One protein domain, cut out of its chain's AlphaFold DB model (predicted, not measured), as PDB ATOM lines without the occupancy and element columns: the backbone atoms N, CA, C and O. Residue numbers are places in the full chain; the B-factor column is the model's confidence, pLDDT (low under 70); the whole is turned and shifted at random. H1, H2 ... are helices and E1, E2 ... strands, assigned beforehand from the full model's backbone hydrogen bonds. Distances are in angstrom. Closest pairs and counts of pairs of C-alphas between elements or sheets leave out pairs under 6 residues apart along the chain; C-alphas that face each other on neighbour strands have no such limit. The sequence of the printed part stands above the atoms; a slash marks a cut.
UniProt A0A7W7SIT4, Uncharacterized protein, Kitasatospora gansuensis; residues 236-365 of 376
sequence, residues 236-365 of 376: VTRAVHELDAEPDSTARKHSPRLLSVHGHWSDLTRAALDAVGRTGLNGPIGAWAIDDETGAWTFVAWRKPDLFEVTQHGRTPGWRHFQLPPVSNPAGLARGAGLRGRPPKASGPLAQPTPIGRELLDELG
ATOM      1  N   VAL A 236      -7.978 -38.539  50.121       84.62
ATOM      2  CA  VAL A 236      -8.132 -39.626  51.090       84.62
ATOM      3  C   VAL A 236      -7.651 -39.201  52.474       84.62
ATOM      4  O   VAL A 236      -8.388 -39.389  53.435       84.62
ATOM      5  N   THR A 237      -6.483 -38.571  52.603       80.44
ATOM      6  CA  THR A 237      -6.007 -37.996  53.872       80.44
ATOM      7  C   THR A 237      -7.000 -36.984  54.452       80.44
ATOM      8  O   THR A 237      -7.277 -37.031  55.649       80.44
ATOM      9  N   ARG A 238      -7.591 -36.098  53.632       82.94
ATOM     10  CA  ARG A 238      -8.646 -35.176  54.097       82.94
ATOM     11  C   ARG A 238      -9.862 -35.944  54.622       82.94
ATOM     12  O   ARG A 238     -10.304 -35.678  55.735       82.94
ATOM     13  N   ALA A 239     -10.373 -36.902  53.847       86.62
ATOM     14  CA  ALA A 239     -11.512 -37.720  54.256       86.62
ATOM     15  C   ALA A 239     -11.228 -38.499  55.551       86.62
ATOM     16  O   ALA A 239     -12.096 -38.574  56.413       86.62
ATOM     17  N   VAL A 240     -10.011 -39.026  55.713       86.38
ATOM     18  CA  VAL A 240      -9.565 -39.693  56.940       86.38
ATOM     19  C   VAL A 240      -9.616 -38.733  58.124       86.38
ATOM     20  O   VAL A 240     -10.255 -39.064  59.111       86.38
ATOM     21  N   HIS A 241      -9.051 -37.527  58.021       80.94
ATOM     22  CA  HIS A 241      -9.137 -36.540  59.105       80.94
ATOM     23  C   HIS A 241     -10.580 -36.151  59.461       80.94
ATOM     24  O   HIS A 241     -10.895 -35.992  60.635       80.94
ATOM     25  N   GLU A 242     -11.457 -36.000  58.466       84.75
ATOM     26  CA  GLU A 242     -12.873 -35.684  58.697       84.75
ATOM     27  C   GLU A 242     -13.628 -36.825  59.390       84.75
ATOM     28  O   GLU A 242     -14.486 -36.557  60.225       84.75
ATOM     29  N   LEU A 243     -13.336 -38.079  59.036       89.06
ATOM     30  CA  LEU A 243     -13.946 -39.270  59.639       89.06
ATOM     31  C   LEU A 243     -13.395 -39.567  61.038       89.06
ATOM     32  O   LEU A 243     -14.127 -40.076  61.880       89.06
ATOM     33  N   ASP A 244     -12.120 -39.266  61.279       85.88
ATOM     34  CA  ASP A 244     -11.444 -39.450  62.572       85.88
ATOM     35  C   ASP A 244     -11.851 -38.375  63.595       85.88
ATOM     36  O   ASP A 244     -11.744 -38.564  64.802       85.88
ATOM     37  N   ALA A 245     -12.365 -37.237  63.118       84.56
ATOM     38  CA  ALA A 245     -12.965 -36.212  63.966       84.56
ATOM     39  C   ALA A 245     -14.367 -36.594  64.483       84.56
ATOM     40  O   ALA A 245     -14.904 -35.900  65.353       84.56
ATOM     41  N   GLU A 246     -14.986 -37.655  63.951       85.56
ATOM     42  CA  GLU A 246     -16.287 -38.132  64.422       85.56
ATOM     43  C   GLU A 246     -16.141 -38.984  65.690       85.56
ATOM     44  O   GLU A 246     -15.214 -39.786  65.800       85.56
ATOM     45  N   PRO A 247     -17.054 -38.838  66.667       80.50
ATOM     46  CA  PRO A 247     -17.019 -39.650  67.874       80.50
ATOM     47  C   PRO A 247     -17.202 -41.134  67.532       80.50
ATOM     48  O   PRO A 247     -18.036 -41.481  66.696       80.50
ATOM     49  N   ASP A 248     -16.440 -41.992  68.210       83.56
ATOM     50  CA  ASP A 248     -16.487 -43.456  68.076       83.56
ATOM     51  C   ASP A 248     -16.155 -43.985  66.663       83.56
ATOM     52  O   ASP A 248     -16.533 -45.101  66.300       83.56
ATOM     53  N   SER A 249     -15.431 -43.189  65.870       87.62
ATOM     54  CA  SER A 249     -14.916 -43.543  64.548       87.62
ATOM     55  C   SER A 249     -13.395 -43.386  64.520       87.62
ATOM     56  O   SER A 249     -12.845 -42.438  65.074       87.62
ATOM     57  N   THR A 250     -12.694 -44.317  63.879       92.00
ATOM     58  CA  THR A 250     -11.256 -44.207  63.613       92.00
ATOM     59  C   THR A 250     -10.996 -44.495  62.149       92.00
ATOM     60  O   THR A 250     -11.296 -45.584  61.659       92.00
ATOM     61  N   ALA A 251     -10.420 -43.538  61.431       92.00
ATOM     62  CA  ALA A 251     -10.157 -43.691  60.005       92.00
ATOM     63  C   ALA A 251      -8.664 -43.853  59.721       92.00
ATOM     64  O   ALA A 251      -7.811 -43.228  60.344       92.00
ATOM     65  N   ARG A 252      -8.329 -44.698  58.745       89.38
ATOM     66  CA  ARG A 252      -6.945 -44.939  58.330       89.38
ATOM     67  C   ARG A 252      -6.822 -44.937  56.822       89.38
ATOM     68  O   ARG A 252      -7.623 -45.539  56.114       89.38
ATOM     69  N   LYS A 253      -5.772 -44.293  56.327       88.25
ATOM     70  CA  LYS A 253      -5.386 -44.342  54.919       88.25
ATOM     71  C   LYS A 253      -4.489 -45.556  54.677       88.25
ATOM     72  O   LYS A 253      -3.485 -45.711  55.363       88.25
ATOM     73  N   HIS A 254      -4.808 -46.349  53.657       85.12
ATOM     74  CA  HIS A 254      -3.981 -47.479  53.202       85.12
ATOM     75  C   HIS A 254      -3.207 -47.145  51.928       85.12
ATOM     76  O   HIS A 254      -2.079 -47.588  51.739       85.12
ATOM     77  N   SER A 255      -3.797 -46.338  51.045       82.50
ATOM     78  CA  SER A 255      -3.158 -45.852  49.819       82.50
ATOM     79  C   SER A 255      -3.798 -44.526  49.376       82.50
ATOM     80  O   SER A 255      -4.800 -44.113  49.962       82.50
ATOM     81  N   PRO A 256      -3.289 -43.840  48.335       81.81
ATOM     82  CA  PRO A 256      -3.937 -42.646  47.769       81.81
ATOM     83  C   PRO A 256      -5.373 -42.868  47.264       81.81
ATOM     84  O   PRO A 256      -6.056 -41.913  46.917       81.81
ATOM     85  N   ARG A 257      -5.832 -44.125  47.173       87.94
ATOM     86  CA  ARG A 257      -7.175 -44.492  46.702       87.94
ATOM     87  C   ARG A 257      -7.915 -45.441  47.648       87.94
ATOM     88  O   ARG A 257      -8.957 -45.979  47.278       87.94
ATOM     89  N   LEU A 258      -7.375 -45.685  48.842       92.88
ATOM     90  CA  LEU A 258      -7.921 -46.656  49.787       92.88
ATOM     91  C   LEU A 258      -7.875 -46.132  51.217       92.88
ATOM     92  O   LEU A 258      -6.821 -45.713  51.700       92.88
ATOM     93  N   LEU A 259      -9.002 -46.254  51.913       95.31
ATOM     94  CA  LEU A 259      -9.105 -46.013  53.348       95.31
ATOM     95  C   LEU A 259      -9.923 -47.096  54.056       95.31
ATOM     96  O   LEU A 259     -10.734 -47.777  53.437       95.31
ATOM     97  N   SER A 260      -9.732 -47.246  55.358       95.56
ATOM     98  CA  SER A 260     -10.679 -47.938  56.226       95.56
ATOM     99  C   SER A 260     -11.234 -46.977  57.261       95.56
ATOM    100  O   SER A 260     -10.577 -46.014  57.656       95.56
ATOM    101  N   VAL A 261     -12.451 -47.255  57.695       95.31
ATOM    102  CA  VAL A 261     -13.052 -46.665  58.878       95.31
ATOM    103  C   VAL A 261     -13.403 -47.805  59.833       95.31
ATOM    104  O   VAL A 261     -13.941 -48.832  59.407       95.31
ATOM    105  N   HIS A 262     -13.071 -47.615  61.108       94.31
ATOM    106  CA  HIS A 262     -13.345 -48.484  62.259       94.31
ATOM    107  C   HIS A 262     -14.316 -47.799  63.222       94.31
ATOM    108  O   HIS A 262     -14.330 -46.570  63.293       94.31
ATOM    109  N   GLY A 263     -15.173 -48.573  63.878       91.50
ATOM    110  CA  GLY A 263     -16.248 -48.054  64.717       91.50
ATOM    111  C   GLY A 263     -17.420 -49.023  64.838       91.50
ATOM    112  O   GLY A 263     -17.348 -50.183  64.427       91.50
ATOM    113  N   HIS A 264     -18.522 -48.537  65.406       90.56
ATOM    114  CA  HIS A 264     -19.746 -49.317  65.587       90.56
ATOM    115  C   HIS A 264     -20.884 -48.746  64.739       90.56
ATOM    116  O   HIS A 264     -21.367 -47.638  64.987       90.56
ATOM    117  N   TRP A 265     -21.350 -49.505  63.740       87.81
ATOM    118  CA  TRP A 265     -22.391 -49.028  62.823       87.81
ATOM    119  C   TRP A 265     -23.550 -49.992  62.659       87.81
ATOM    120  O   TRP A 265     -23.399 -51.177  62.382       87.81
ATOM    121  N   SER A 266     -24.748 -49.413  62.654       86.19
ATOM    122  CA  SER A 266     -25.978 -50.119  62.278       86.19
ATOM    123  C   SER A 266     -26.057 -50.476  60.784       86.19
ATOM    124  O   SER A 266     -26.854 -51.333  60.400       86.19
ATOM    125  N   ASP A 267     -25.272 -49.810  59.931       90.06
ATOM    126  CA  ASP A 267     -25.221 -50.046  58.487       90.06
ATOM    127  C   ASP A 267     -23.803 -49.790  57.949       90.06
ATOM    128  O   ASP A 267     -23.440 -48.667  57.588       90.06
ATOM    129  N   LEU A 268     -22.999 -50.856  57.888       92.25
ATOM    130  CA  LEU A 268     -21.623 -50.818  57.378       92.25
ATOM    131  C   LEU A 268     -21.541 -50.352  55.921       92.25
ATOM    132  O   LEU A 268     -20.591 -49.679  55.528       92.25
ATOM    133  N   THR A 269     -22.545 -50.670  55.103       93.38
ATOM    134  CA  THR A 269     -22.591 -50.212  53.711       93.38
ATOM    135  C   THR A 269     -22.731 -48.700  53.647       93.38
ATOM    136  O   THR A 269     -22.056 -48.049  52.849       93.38
ATOM    137  N   ARG A 270     -23.586 -48.122  54.494       92.62
ATOM    138  CA  ARG A 270     -23.738 -46.670  54.592       92.62
ATOM    139  C   ARG A 270     -22.442 -45.998  55.046       92.62
ATOM    140  O   ARG A 270     -22.073 -44.997  54.441       92.62
ATOM    141  N   ALA A 271     -21.756 -46.553  56.045       93.12
ATOM    142  CA  ALA A 271     -20.473 -46.033  56.519       93.12
ATOM    143  C   ALA A 271     -19.400 -46.062  55.414       93.12
ATOM    144  O   ALA A 271     -18.767 -45.046  55.138       93.12
ATOM    145  N   ALA A 272     -19.266 -47.180  54.693       95.06
ATOM    146  CA  ALA A 272     -18.321 -47.293  53.581       95.06
ATOM    147  C   ALA A 272     -18.661 -46.340  52.414       95.06
ATOM    148  O   ALA A 272     -17.767 -45.737  51.821       95.06
ATOM    149  N   LEU A 273     -19.950 -46.154  52.096       94.56
ATOM    150  CA  LEU A 273     -20.399 -45.176  51.095       94.56
ATOM    151  C   LEU A 273     -20.089 -43.736  51.501       94.56
ATOM    152  O   LEU A 273     -19.727 -42.933  50.640       94.56
ATOM    153  N   ASP A 274     -20.259 -43.411  52.782       93.44
ATOM    154  CA  ASP A 274     -19.941 -42.088  53.307       93.44
ATOM    155  C   ASP A 274     -18.437 -41.827  53.231       93.44
ATOM    156  O   ASP A 274     -18.023 -40.804  52.689       93.44
ATOM    157  N   ALA A 275     -17.621 -42.802  53.645       94.06
ATOM    158  CA  ALA A 275     -16.168 -42.723  53.578       94.06
ATOM    159  C   ALA A 275     -15.661 -42.505  52.144       94.06
ATOM    160  O   ALA A 275     -14.916 -41.560  51.887       94.06
ATOM    161  N   VAL A 276     -16.134 -43.310  51.183       93.69
ATOM    162  CA  VAL A 276     -15.855 -43.084  49.754       93.69
ATOM    163  C   VAL A 276     -16.351 -41.704  49.314       93.69
ATOM    164  O   VAL A 276     -15.644 -40.979  48.615       93.69
ATOM    165  N   GLY A 277     -17.559 -41.318  49.725       89.69
ATOM    166  CA  GLY A 277     -18.190 -40.056  49.353       89.69
ATOM    167  C   GLY A 277     -17.425 -38.815  49.813       89.69
ATOM    168  O   GLY A 277     -17.366 -37.839  49.065       89.69
ATOM    169  N   ARG A 278     -16.809 -38.853  50.999       88.69
ATOM    170  CA  ARG A 278     -16.023 -37.740  51.559       88.69
ATOM    171  C   ARG A 278     -14.746 -37.456  50.794       88.69
ATOM    172  O   ARG A 278     -14.326 -36.304  50.758       88.69
ATOM    173  N   THR A 279     -14.172 -38.455  50.122       86.19
ATOM    174  CA  THR A 279     -12.999 -38.239  49.258       86.19
ATOM    175  C   THR A 279     -13.310 -37.284  48.106       86.19
ATOM    176  O   THR A 279     -12.422 -36.579  47.642       86.19
ATOM    177  N   GLY A 280     -14.569 -37.220  47.654       76.50
ATOM    178  CA  GLY A 280     -14.977 -36.398  46.512       76.50
ATOM    179  C   GLY A 280     -14.431 -36.882  45.163       76.50
ATOM    180  O   GLY A 280     -14.671 -36.232  44.152       76.50
ATOM    181  N   LEU A 281     -13.726 -38.020  45.122       76.00
ATOM    182  CA  LEU A 281     -13.120 -38.541  43.902       76.00
ATOM    183  C   LEU A 281     -14.168 -39.170  42.973       76.00
ATOM    184  O   LEU A 281     -14.986 -39.999  43.378       76.00
ATOM    185  N   ASN A 282     -14.102 -38.809  41.689       68.44
ATOM    186  CA  ASN A 282     -14.881 -39.444  40.619       68.44
ATOM    187  C   ASN A 282     -14.151 -40.633  39.954       68.44
ATOM    188  O   ASN A 282     -14.774 -41.387  39.198       68.44
ATOM    189  N   GLY A 283     -12.852 -40.799  40.239       75.44
ATOM    190  CA  GLY A 283     -12.009 -41.921  39.811       75.44
ATOM    191  C   GLY A 283     -12.096 -43.146  40.736       75.44
ATOM    192  O   GLY A 283     -12.889 -43.133  41.676       75.44
ATOM    193  N   PRO A 284     -11.309 -44.208  40.471       87.88
ATOM    194  CA  PRO A 284     -11.294 -45.415  41.293       87.88
ATOM    195  C   PRO A 284     -10.894 -45.091  42.738       87.88
ATOM    196  O   PRO A 284      -9.788 -44.619  42.997       87.88
ATOM    197  N   ILE A 285     -11.801 -45.363  43.671       94.38
ATOM    198  CA  ILE A 285     -11.622 -45.193  45.115       94.38
ATOM    199  C   ILE A 285     -12.297 -46.355  45.850       94.38
ATOM    200  O   ILE A 285     -13.352 -46.830  45.425       94.38
ATOM    201  N   GLY A 286     -11.706 -46.817  46.948       96.00
ATOM    202  CA  GLY A 286     -12.293 -47.846  47.802       96.00
ATOM    203  C   GLY A 286     -12.253 -47.480  49.280       96.00
ATOM    204  O   GLY A 286     -11.301 -46.853  49.745       96.00
ATOM    205  N   ALA A 287     -13.274 -47.899  50.024       96.81
ATOM    206  CA  ALA A 287     -13.265 -47.822  51.478       96.81
ATOM    207  C   ALA A 287     -13.816 -49.089  52.131       96.81
ATOM    208  O   ALA A 287     -14.825 -49.642  51.681       96.81
ATOM    209  N   TRP A 288     -13.178 -49.512  53.221       96.88
ATOM    210  CA  TRP A 288     -13.734 -50.499  54.146       96.88
ATOM    211  C   TRP A 288     -14.422 -49.796  55.311       96.88
ATOM    212  O   TRP A 288     -13.857 -48.867  55.876       96.88
ATOM    213  N   ALA A 289     -15.594 -50.279  55.703       95.56
ATOM    214  CA  ALA A 289     -16.148 -50.060  57.034       95.56
ATOM    215  C   ALA A 289     -16.066 -51.378  57.807       95.56
ATOM    216  O   ALA A 289     -16.512 -52.407  57.286       95.56
ATOM    217  N   ILE A 290     -15.471 -51.350  58.999       94.19
ATOM    218  CA  ILE A 290     -15.127 -52.539  59.791       94.19
ATOM    219  C   ILE A 290     -15.693 -52.395  61.202       94.19
ATOM    220  O   ILE A 290     -15.221 -51.562  61.967       94.19
ATOM    221  N   ASP A 291     -16.702 -53.198  61.533       92.56
ATOM    222  CA  ASP A 291     -17.280 -53.209  62.873       92.56
ATOM    223  C   ASP A 291     -16.302 -53.852  63.865       92.56
ATOM    224  O   ASP A 291     -15.956 -55.029  63.726       92.56
ATOM    225  N   ASP A 292     -15.866 -53.084  64.863       88.62
ATOM    226  CA  ASP A 292     -14.810 -53.519  65.786       88.62
ATOM    227  C   ASP A 292     -15.271 -54.622  66.760       88.62
ATOM    228  O   ASP A 292     -14.448 -55.397  67.250       88.62
ATOM    229  N   GLU A 293     -16.576 -54.746  67.032       87.12
ATOM    230  CA  GLU A 293     -17.110 -55.759  67.956       87.12
ATOM    231  C   GLU A 293     -17.280 -57.127  67.288       87.12
ATOM    232  O   GLU A 293     -16.985 -58.174  67.869       87.12
ATOM    233  N   THR A 294     -17.800 -57.131  66.063       87.69
ATOM    234  CA  THR A 294     -18.176 -58.351  65.339       87.69
ATOM    235  C   THR A 294     -17.125 -58.789  64.323       87.69
ATOM    236  O   THR A 294     -17.159 -59.938  63.869       87.69
ATOM    237  N   GLY A 295     -16.214 -57.892  63.934       87.62
ATOM    238  CA  GLY A 295     -15.277 -58.090  62.826       87.62
ATOM    239  C   GLY A 295     -15.960 -58.163  61.456       87.62
ATOM    240  O   GLY A 295     -15.323 -58.533  60.463       87.62
ATOM    241  N   ALA A 296     -17.262 -57.863  61.384       91.38
ATOM    242  CA  ALA A 296     -17.982 -57.770  60.125       91.38
ATOM    243  C   ALA A 296     -17.481 -56.557  59.342       91.38
ATOM    244  O   ALA A 296     -17.180 -55.509  59.909       91.38
ATOM    245  N   TRP A 297     -17.411 -56.684  58.021       94.19
ATOM    246  CA  TRP A 297     -16.960 -55.580  57.187       94.19
ATOM    247  C   TRP A 297     -17.733 -55.485  55.883       94.19
ATOM    248  O   TRP A 297     -18.232 -56.473  55.327       94.19
ATOM    249  N   THR A 298     -17.782 -54.260  55.375       95.50
ATOM    250  CA  THR A 298     -18.248 -53.951  54.031       95.50
ATOM    251  C   THR A 298     -17.181 -53.142  53.315       95.50
ATOM    252  O   THR A 298     -16.710 -52.130  53.822       95.50
ATOM    253  N   PHE A 299     -16.823 -53.579  52.114       95.94
ATOM    254  CA  PHE A 299     -15.984 -52.836  51.191       95.94
ATOM    255  C   PHE A 299     -16.853 -52.222  50.100       95.94
ATOM    256  O   PHE A 299     -17.656 -52.912  49.466       95.94
ATOM    257  N   VAL A 300     -16.682 -50.927  49.868       95.81
ATOM    258  CA  VAL A 300     -17.294 -50.220  48.747       95.81
ATOM    259  C   VAL A 300     -16.189 -49.705  47.846       95.81
ATOM    260  O   VAL A 300     -15.297 -49.007  48.312       95.81
ATOM    261  N   ALA A 301     -16.279 -50.017  46.556       94.81
ATOM    262  CA  ALA A 301     -15.402 -49.467  45.532       94.81
ATOM    263  C   ALA A 301     -16.222 -48.700  44.496       94.81
ATOM    264  O   ALA A 301     -17.275 -49.160  44.051       94.81
ATOM    265  N   TRP A 302     -15.742 -47.525  44.111       93.56
ATOM    266  CA  TRP A 302     -16.424 -46.614  43.206       93.56
ATOM    267  C   TRP A 302     -15.491 -46.180  42.088       93.56
ATOM    268  O   TRP A 302     -14.371 -45.753  42.340       93.56
ATOM    269  N   ARG A 303     -15.984 -46.256  40.855       89.31
ATOM    270  CA  ARG A 303     -15.409 -45.614  39.673       89.31
ATOM    271  C   ARG A 303     -16.571 -45.255  38.773       89.31
ATOM    272  O   ARG A 303     -17.209 -46.152  38.231       89.31
ATOM    273  N   LYS A 304     -16.879 -43.969  38.613       85.06
ATOM    274  CA  LYS A 304     -18.105 -43.546  37.924       85.06
ATOM    275  C   LYS A 304     -18.229 -44.203  36.532       85.06
ATOM    276  O   LYS A 304     -17.297 -44.084  35.742       85.06
ATOM    277  N   PRO A 305     -19.369 -44.842  36.187       88.62
ATOM    278  CA  PRO A 305     -20.625 -44.965  36.941       88.62
ATOM    279  C   PRO A 305     -20.765 -46.258  37.774       88.62
ATOM    280  O   PRO A 305     -21.854 -46.530  38.281       88.62
ATOM    281  N   ASP A 306     -19.731 -47.084  37.870       90.38
ATOM    282  CA  ASP A 306     -19.746 -48.402  38.500       90.38
ATOM    283  C   ASP A 306     -19.432 -48.340  40.001       90.38
ATOM    284  O   ASP A 306     -18.392 -47.844  40.436       90.38
ATOM    285  N   LEU A 307     -20.338 -48.897  40.802       92.56
ATOM    286  CA  LEU A 307     -20.206 -49.063  42.243       92.56
ATOM    287  C   LEU A 307     -20.243 -50.550  42.587       92.56
ATOM    288  O   LEU A 307     -21.182 -51.257  42.214       92.56
ATOM    289  N   PHE A 308     -19.263 -51.006  43.350       93.00
ATOM    290  CA  PHE A 308     -19.218 -52.353  43.892       93.00
ATOM    291  C   PHE A 308     -19.366 -52.314  45.399       93.00
ATOM    292  O   PHE A 308     -18.777 -51.480  46.075       93.00
ATOM    293  N   GLU A 309     -20.154 -53.248  45.904       93.19
ATOM    294  CA  GLU A 309     -20.329 -53.497  47.322       93.19
ATOM    295  C   GLU A 309     -19.955 -54.954  47.586       93.19
ATOM    296  O   GLU A 309     -20.493 -55.870  46.954       93.19
ATOM    297  N   VAL A 310     -19.034 -55.159  48.518       92.75
ATOM    298  CA  VAL A 310     -18.599 -56.474  48.967       92.75
ATOM    299  C   VAL A 310     -18.826 -56.558  50.462       92.75
ATOM    300  O   VAL A 310     -18.196 -55.834  51.223       92.75
ATOM    301  N   THR A 311     -19.735 -57.425  50.891       90.81
ATOM    302  CA  THR A 311     -20.076 -57.561  52.309       90.81
ATOM    303  C   THR A 311     -19.619 -58.908  52.845       90.81
ATOM    304  O   THR A 311     -19.852 -59.947  52.224       90.81
ATOM    305  N   GLN A 312     -19.012 -58.914  54.029       85.50
ATOM    306  CA  GLN A 312     -18.622 -60.131  54.733       85.50
ATOM    307  C   GLN A 312     -19.342 -60.200  56.076       85.50
ATOM    308  O   GLN A 312     -18.934 -59.597  57.061       85.50
ATOM    309  N   HIS A 313     -20.427 -60.972  56.087       72.12
ATOM    310  CA  HIS A 313     -21.203 -61.308  57.288       72.12
ATOM    311  C   HIS A 313     -21.189 -62.832  57.557       72.12
ATOM    312  O   HIS A 313     -21.957 -63.337  58.368       72.12
ATOM    313  N   GLY A 314     -20.357 -63.594  56.832       67.00
ATOM    314  CA  GLY A 314     -20.321 -65.060  56.854       67.00
ATOM    315  C   GLY A 314     -19.002 -65.622  56.316       67.00
ATOM    316  O   GLY A 314     -17.990 -64.936  56.314       67.00
ATOM    317  N   ARG A 315     -18.984 -66.882  55.852       67.81
ATOM    318  CA  ARG A 315     -17.749 -67.535  55.360       67.81
ATOM    319  C   ARG A 315     -17.252 -67.011  54.010       67.81
ATOM    320  O   ARG A 315     -16.062 -67.118  53.735       67.81
ATOM    321  N   THR A 316     -18.135 -66.477  53.170       75.88
ATOM    322  CA  THR A 316     -17.804 -66.034  51.807       75.88
ATOM    323  C   THR A 316     -18.347 -64.633  51.542       75.88
ATOM    324  O   THR A 316     -19.537 -64.418  51.800       75.88
ATOM    325  N   PRO A 317     -17.534 -63.722  50.978       82.75
ATOM    326  CA  PRO A 317     -17.959 -62.352  50.733       82.75
ATOM    327  C   PRO A 317     -19.006 -62.288  49.621       82.75
ATOM    328  O   PRO A 317     -18.856 -62.910  48.565       82.75
ATOM    329  N   GLY A 318     -20.075 -61.533  49.866       86.62
ATOM    330  CA  GLY A 318     -21.150 -61.292  48.911       86.62
ATOM    331  C   GLY A 318     -20.845 -60.081  48.037       86.62
ATOM    332  O   GLY A 318     -20.681 -58.981  48.549       86.62
ATOM    333  N   TRP A 319     -20.810 -60.281  46.725       89.31
ATOM    334  CA  TRP A 319     -20.528 -59.274  45.710       89.31
ATOM    335  C   TRP A 319     -21.810 -58.727  45.091       89.31
ATOM    336  O   TRP A 319     -22.671 -59.481  44.629       89.31
ATOM    337  N   ARG A 320     -21.916 -57.400  45.020       89.69
ATOM    338  CA  ARG A 320     -22.987 -56.688  44.316       89.69
ATOM    339  C   ARG A 320     -22.408 -55.572  43.454       89.69
ATOM    340  O   ARG A 320     -21.546 -54.819  43.895       89.69
ATOM    341  N   HIS A 321     -22.902 -55.466  42.224       91.12
ATOM    342  CA  HIS A 321     -22.547 -54.411  41.272       91.12
ATOM    343  C   HIS A 321     -23.755 -53.519  41.019       91.12
ATOM    344  O   HIS A 321     -24.850 -54.005  40.730       91.12
ATOM    345  N   PHE A 322     -23.545 -52.212  41.075       89.75
ATOM    346  CA  PHE A 322     -24.531 -51.201  40.741       89.75
ATOM    347  C   PHE A 322     -23.945 -50.249  39.704       89.75
ATOM    348  O   PHE A 322     -22.800 -49.827  39.809       89.75
ATOM    349  N   GLN A 323     -24.758 -49.866  38.727       88.88
ATOM    350  CA  GLN A 323     -24.424 -48.790  37.804       88.88
ATOM    351  C   GLN A 323     -25.265 -47.574  38.193       88.88
ATOM    352  O   GLN A 323     -26.497 -47.616  38.123       88.88
ATOM    353  N   LEU A 324     -24.624 -46.520  38.692       85.50
ATOM    354  CA  LEU A 324     -25.321 -45.338  39.183       85.50
ATOM    355  C   LEU A 324     -25.633 -44.358  38.032       85.50
ATOM    356  O   LEU A 324     -24.851 -44.236  37.088       85.50
ATOM    357  N   PRO A 325     -26.761 -43.625  38.097       81.31
ATOM    358  CA  PRO A 325     -27.056 -42.528  37.182       81.31
ATOM    359  C   PRO A 325     -25.974 -41.436  37.207       81.31
ATOM    360  O   PRO A 325     -25.334 -41.249  38.242       81.31
ATOM    361  N   PRO A 326     -25.826 -40.629  36.139       73.56
ATOM    362  CA  PRO A 326     -24.777 -39.604  36.041       73.56
ATOM    363  C   PRO A 326     -24.759 -38.564  37.172       73.56
ATOM    364  O   PRO A 326     -23.702 -38.008  37.473       73.56
ATOM    365  N   VAL A 327     -25.921 -38.306  37.779       75.31
ATOM    366  CA  VAL A 327     -26.118 -37.345  38.880       75.31
ATOM    367  C   VAL A 327     -25.959 -37.969  40.270       75.31
ATOM    368  O   VAL A 327     -25.990 -37.261  41.269       75.31
ATOM    369  N   SER A 328     -25.835 -39.294  40.362       79.44
ATOM    370  CA  SER A 328     -25.691 -40.002  41.632       79.44
ATOM    371  C   SER A 328     -24.219 -40.137  42.017       79.44
ATOM    372  O   SER A 328     -23.377 -40.429  41.171       79.44
ATOM    373  N   ASN A 329     -23.925 -39.975  43.306       82.12
ATOM    374  CA  ASN A 329     -22.600 -40.189  43.884       82.12
ATOM    375  C   ASN A 329     -22.707 -40.953  45.226       82.12
ATOM    376  O   ASN A 329     -23.793 -40.996  45.817       82.12
ATOM    377  N   PRO A 330     -21.612 -41.569  45.709       86.75
ATOM    378  CA  PRO A 330     -21.609 -42.317  46.970       86.75
ATOM    379  C   PRO A 330     -22.075 -41.495  48.180       86.75
ATOM    380  O   PRO A 330     -22.903 -41.972  48.953       86.75
ATOM    381  N   ALA A 331     -21.663 -40.226  48.283       84.38
ATOM    382  CA  ALA A 331     -22.074 -39.329  49.369       84.38
ATOM    383  C   ALA A 331     -23.601 -39.105  49.418       84.38
ATOM    384  O   ALA A 331     -24.218 -39.088  50.483       84.38
ATOM    385  N   GLY A 332     -24.242 -38.946  48.260       81.31
ATOM    386  CA  GLY A 332     -25.692 -38.803  48.141       81.31
ATOM    387  C   GLY A 332     -26.432 -40.093  48.489       81.31
ATOM    388  O   GLY A 332     -27.492 -40.043  49.113       81.31
ATOM    389  N   LEU A 333     -25.858 -41.253  48.149       85.50
ATOM    390  CA  LEU A 333     -26.397 -42.547  48.571       85.50
ATOM    391  C   LEU A 333     -26.306 -42.719  50.090       85.50
ATOM    392  O   LEU A 333     -27.294 -43.121  50.699       85.50
ATOM    393  N   ALA A 334     -25.177 -42.361  50.703       86.88
ATOM    394  CA  ALA A 334     -24.976 -42.462  52.147       86.88
ATOM    395  C   ALA A 334     -25.966 -41.606  52.959       86.88
ATOM    396  O   ALA A 334     -26.406 -42.020  54.029       86.88
ATOM    397  N   ARG A 335     -26.356 -40.426  52.455       82.94
ATOM    398  CA  ARG A 335     -27.334 -39.542  53.123       82.94
ATOM    399  C   ARG A 335     -28.795 -39.923  52.863       82.94
ATOM    400  O   ARG A 335     -29.658 -39.585  53.668       82.94
ATOM    401  N   GLY A 336     -29.070 -40.580  51.738       78.69
ATOM    402  CA  GLY A 336     -30.414 -40.958  51.304       78.69
ATOM    403  C   GLY A 336     -30.830 -42.367  51.735       78.69
ATOM    404  O   GLY A 336     -30.481 -42.854  52.805       78.69
ATOM    405  N   ALA A 337     -31.581 -43.052  50.868       73.19
ATOM    406  CA  ALA A 337     -32.028 -44.430  51.094       73.19
ATOM    407  C   ALA A 337     -30.903 -45.488  50.965       73.19
ATOM    408  O   ALA A 337     -31.169 -46.688  51.067       73.19
ATOM    409  N   GLY A 338     -29.652 -45.076  50.725       74.50
ATOM    410  CA  GLY A 338     -28.544 -45.989  50.464       74.50
ATOM    411  C   GLY A 338     -28.733 -46.789  49.177       74.50
ATOM    412  O   GLY A 338     -29.338 -46.337  48.204       74.50
ATOM    413  N   LEU A 339     -28.222 -48.018  49.192       76.06
ATOM    414  CA  LEU A 339     -28.441 -49.018  48.141       76.06
ATOM    415  C   LEU A 339     -29.716 -49.845  48.369       76.06
ATOM    416  O   LEU A 339     -30.032 -50.739  47.580       76.06
ATOM    417  N   ARG A 340     -30.465 -49.569  49.446       66.88
ATOM    418  CA  ARG A 340     -31.647 -50.348  49.824       66.88
ATOM    419  C   ARG A 340     -32.740 -50.185  48.764       66.88
ATOM    420  O   ARG A 340     -33.108 -49.077  48.390       66.88
ATOM    421  N   GLY A 341     -33.252 -51.311  48.265       62.34
ATOM    422  CA  GLY A 341     -34.312 -51.346  47.250       62.34
ATOM    423  C   GLY A 341     -33.847 -51.132  45.805       62.34
ATOM    424  O   GLY A 341     -34.662 -51.263  44.893       62.34
ATOM    425  N   ARG A 342     -32.556 -50.860  45.559       75.31
ATOM    426  CA  ARG A 342     -32.016 -50.817  44.195       75.31
ATOM    427  C   ARG A 342     -31.593 -52.226  43.763       75.31
ATOM    428  O   ARG A 342     -30.765 -52.830  44.443       75.31
ATOM    429  N   PRO A 343     -32.109 -52.763  42.642       74.81
ATOM    430  CA  PRO A 343     -31.655 -54.057  42.159       74.81
ATOM    431  C   PRO A 343     -30.198 -53.942  41.680       74.81
ATOM    432  O   PRO A 343     -29.883 -53.015  40.922       74.81
ATOM    433  N   PRO A 344     -29.301 -54.849  42.103       79.00
ATOM    434  CA  PRO A 344     -27.966 -54.916  41.532       79.00
ATOM    435  C   PRO A 344     -28.065 -55.271  40.047       79.00
ATOM    436  O   PRO A 344     -28.989 -55.962  39.606       79.00
ATOM    437  N   LYS A 345     -27.092 -54.816  39.262       79.25
ATOM    438  CA  LYS A 345     -26.955 -55.227  37.868       79.25
ATOM    439  C   LYS A 345     -26.697 -56.730  37.846       79.25
ATOM    440  O   LYS A 345     -25.778 -57.208  38.512       79.25
ATOM    441  N   ALA A 346     -27.490 -57.475  37.079       68.81
ATOM    442  CA  ALA A 346     -27.266 -58.901  36.871       68.81
ATOM    443  C   ALA A 346     -25.890 -59.102  36.217       68.81
ATOM    444  O   ALA A 346     -25.710 -58.820  35.035       68.81
ATOM    445  N   SER A 347     -24.904 -59.511  37.012       61.59
ATOM    446  CA  SER A 347     -23.488 -59.461  36.620       61.59
ATOM    447  C   SER A 347     -22.706 -60.735  36.969       61.59
ATOM    448  O   SER A 347     -21.487 -60.772  36.837       61.59
ATOM    449  N   GLY A 348     -23.409 -61.820  37.310       62.91
ATOM    450  CA  GLY A 348     -22.830 -63.139  37.570       62.91
ATOM    451  C   GLY A 348     -23.184 -63.682  38.958       62.91
ATOM    452  O   GLY A 348     -24.095 -63.164  39.608       62.91
ATOM    453  N   PRO A 349     -22.504 -64.751  39.414       66.19
ATOM    454  CA  PRO A 349     -22.711 -65.322  40.743       66.19
ATOM    455  C   PRO A 349     -22.367 -64.315  41.849       66.19
ATOM    456  O   PRO A 349     -21.272 -63.763  41.857       66.19
ATOM    457  N   LEU A 350     -23.252 -64.153  42.841       71.06
ATOM    458  CA  LEU A 350     -23.083 -63.225  43.977       71.06
ATOM    459  C   LEU A 350     -21.867 -63.524  44.874       71.06
ATOM    460  O   LEU A 350     -21.572 -62.753  45.774       71.06
ATOM    461  N   ALA A 351     -21.175 -64.644  44.669       70.12
ATOM    462  CA  ALA A 351     -19.999 -65.035  45.443       70.12
ATOM    463  C   ALA A 351     -18.669 -64.733  44.728       70.12
ATOM    464  O   ALA A 351     -17.614 -65.091  45.246       70.12
ATOM    465  N   GLN A 352     -18.695 -64.143  43.526       76.31
ATOM    466  CA  GLN A 352     -17.483 -63.898  42.742       76.31
ATOM    467  C   GLN A 352     -17.422 -62.476  42.184       76.31
ATOM    468  O   GLN A 352     -18.450 -61.920  41.790       76.31
ATOM    469  N   PRO A 353     -16.210 -61.905  42.068       78.81
ATOM    470  CA  PRO A 353     -16.026 -60.639  41.391       78.81
ATOM    471  C   PRO A 353     -16.341 -60.782  39.903       78.81
ATOM    472  O   PRO A 353     -15.815 -61.662  39.203       78.81
ATOM    473  N   THR A 354     -17.176 -59.862  39.430       84.31
ATOM    474  CA  THR A 354     -17.436 -59.621  38.007       84.31
ATOM    475  C   THR A 354     -16.142 -59.161  37.311       84.31
ATOM    476  O   THR A 354     -15.254 -58.657  37.999       84.31
ATOM    477  N   PRO A 355     -16.005 -59.280  35.976       86.81
ATOM    478  CA  PRO A 355     -14.812 -58.801  35.266       86.81
ATOM    479  C   PRO A 355     -14.469 -57.335  35.576       86.81
ATOM    480  O   PRO A 355     -13.348 -57.043  35.968       86.81
ATOM    481  N   ILE A 356     -15.472 -56.451  35.544       86.31
ATOM    482  CA  ILE A 356     -15.327 -55.021  35.871       86.31
ATOM    483  C   ILE A 356     -14.902 -54.831  37.337       86.31
ATOM    484  O   ILE A 356     -14.107 -53.954  37.655       86.31
ATOM    485  N   GLY A 357     -15.417 -55.668  38.242       87.44
ATOM    486  CA  GLY A 357     -15.025 -55.639  39.650       87.44
ATOM    487  C   GLY A 357     -13.565 -56.044  39.868       87.44
ATOM    488  O   GLY A 357     -12.922 -55.493  40.753       87.44
ATOM    489  N   ARG A 358     -13.029 -56.968  39.057       89.44
ATOM    490  CA  ARG A 358     -11.603 -57.342  39.098       89.44
ATOM    491  C   ARG A 358     -10.725 -56.217  38.573       89.44
ATOM    492  O   ARG A 358      -9.777 -55.855  39.248       89.44
ATOM    493  N   GLU A 359     -11.098 -55.622  37.442       90.38
ATOM    494  CA  GLU A 359     -10.399 -54.451  36.893       90.38
ATOM    495  C   GLU A 359     -10.331 -53.310  37.914       90.38
ATOM    496  O   GLU A 359      -9.281 -52.704  38.098       90.38
ATOM    497  N   LEU A 360     -11.433 -53.039  38.623       89.75
ATOM    498  CA  LEU A 360     -11.450 -51.999  39.650       89.75
ATOM    499  C   LEU A 360     -10.571 -52.353  40.858       89.75
ATOM    500  O   LEU A 360      -9.908 -51.472  41.394       89.75
ATOM    501  N   LEU A 361     -10.550 -53.616  41.295       91.00
ATOM    502  CA  LEU A 361      -9.621 -54.043  42.344       91.00
ATOM    503  C   LEU A 361      -8.162 -53.866  41.902       91.00
ATOM    504  O   LEU A 361      -7.369 -53.325  42.671       91.00
ATOM    505  N   ASP A 362      -7.832 -54.237  40.665       90.50
ATOM    506  CA  ASP A 362      -6.488 -54.075  40.105       90.50
ATOM    507  C   ASP A 362      -6.085 -52.587  40.039       90.50
ATOM    508  O   ASP A 362      -4.979 -52.227  40.441       90.50
ATOM    509  N   GLU A 363      -6.992 -51.692  39.627       89.12
ATOM    510  CA  GLU A 363      -6.779 -50.230  39.631       89.12
ATOM    511  C   GLU A 363      -6.569 -49.637  41.032       89.12
ATOM    512  O   GLU A 363      -5.930 -48.587  41.180       89.12
ATOM    513  N   LEU A 364      -7.124 -50.292  42.053       88.69
ATOM    514  CA  LEU A 364      -6.935 -49.961  43.465       88.69
ATOM    515  C   LEU A 364      -5.691 -50.637  44.067       88.69
ATOM    516  O   LEU A 364      -5.344 -50.346  45.211       88.69
ATOM    517  N   GLY A 365      -5.006 -51.506  43.315       88.31
ATOM    518  CA  GLY A 365      -3.834 -52.255  43.773       88.31
ATOM    519  C   GLY A 365      -4.170 -53.425  44.702       88.31
ATOM    520  O   GLY A 365      -3.327 -53.841  45.495       88.31
TER     521      GLY A 365
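What this domain is: This is residues 236 to 365 of the 376 residues of an uncharacterized protein of Kitasatospora gansuensis (UniProt A0A7W7SIT4). One twisted sheet of six strands makes a slab through the domain; H1 and H2 cover one face, and H4 crosses the opposite face. H3 packs on H2, and a long unnamed stretch, residues 336 to 354, leads from H3 past edge strand E6 to H4. The printed part has 130 residues, with four named helices and six named strands in the order H1 E1 E2 H2 E3 E4 E5 E6 H3 H4. The sheet runs E1 E2 E3 E4 E5 E6 and is mixed, with E2 and E3 parallel; the class is mixed, helices and strands. The whole is compact, radius of gyration of the C-alphas 13.5 A, spanning 38 by 32 by 30 A.

How they stand to each other: Start at H1, residues 236 to 244, on the sheet at a height of 7.8 A; it runs along E1, residues 249 to 255, at 6 degrees on the local plane, their closest C-alphas those of Asp 244 and Thr 250, 4.9 A apart. E1 and E2, residues 258 to 263, form an antiparallel hairpin, with N 252 and O 260 at 2.8 A. Next find H2, residues 268 to 279, on the same face as H1 at a height of 6.7 A, slantwise at 38 degrees on the local plane to E3, residues 285 to 291; the closest C-alphas are those of Ala 272 and Ala 289, 4.9 A. With residues 275 to 279 alone H2 touches H1, Ala 239 and Thr 279 having the closest C-alphas, 5.2 A. E2, H2 and E3 form a strand-helix-strand unit, parallel neighbour strands with a helix between, its crossover right-handed; N 261 and O 288 are 2.8 A apart. E3, E4 (residues 297 to 303), E5 (residues 306 to 312) and E6 (residues 318 to 323) form a meander, each the antiparallel neighbour of the one before; see N 287 and O 300, 2.9 A, N 301 and O 308, 2.9 A, and N 309 and O 320, 2.9 A. H3, residues 330 to 335, touches H2 at a steep tilt of 57 degrees, closest at the C-alphas of Gly 277 and Ala 331, 4.0 A. H4, residues 355 to 363, is on the opposite face at a height of 9.2 A, across E4 at 89 degrees on the local plane; the C-alphas of Arg 303 and Leu 360, the closest of E4 and H4, are 7.5 A apart. Every O i to N i+4 pair is within hydrogen-bond range in H1, H3 and H4, and 7 of 8 in H2.

Where its parts are: Find C-alpha 236 at (-8.132, -39.626, 51.090), where H1 begins. E1 measures 19.0 A from first to last C-alpha, E2 17.2 A, H2 17.3 A, E3 20.3 A, E4 20.2 A, E5 20.1 A and E6 17.0 A. H4 ends at C-alpha 363, (-6.779, -50.230, 39.631).

The domain as a whole: The C-alphas of Ala 245 and Gly 348, the two farthest apart, are 39.0 A apart. The printed part has no cut, and the link from H3 to H4, 19 residues, is long. Look for pLDDT under 70 at residues 282, 314 to 315, 340 to 341 and 346 to 349; the mean of the printed part is 85.5.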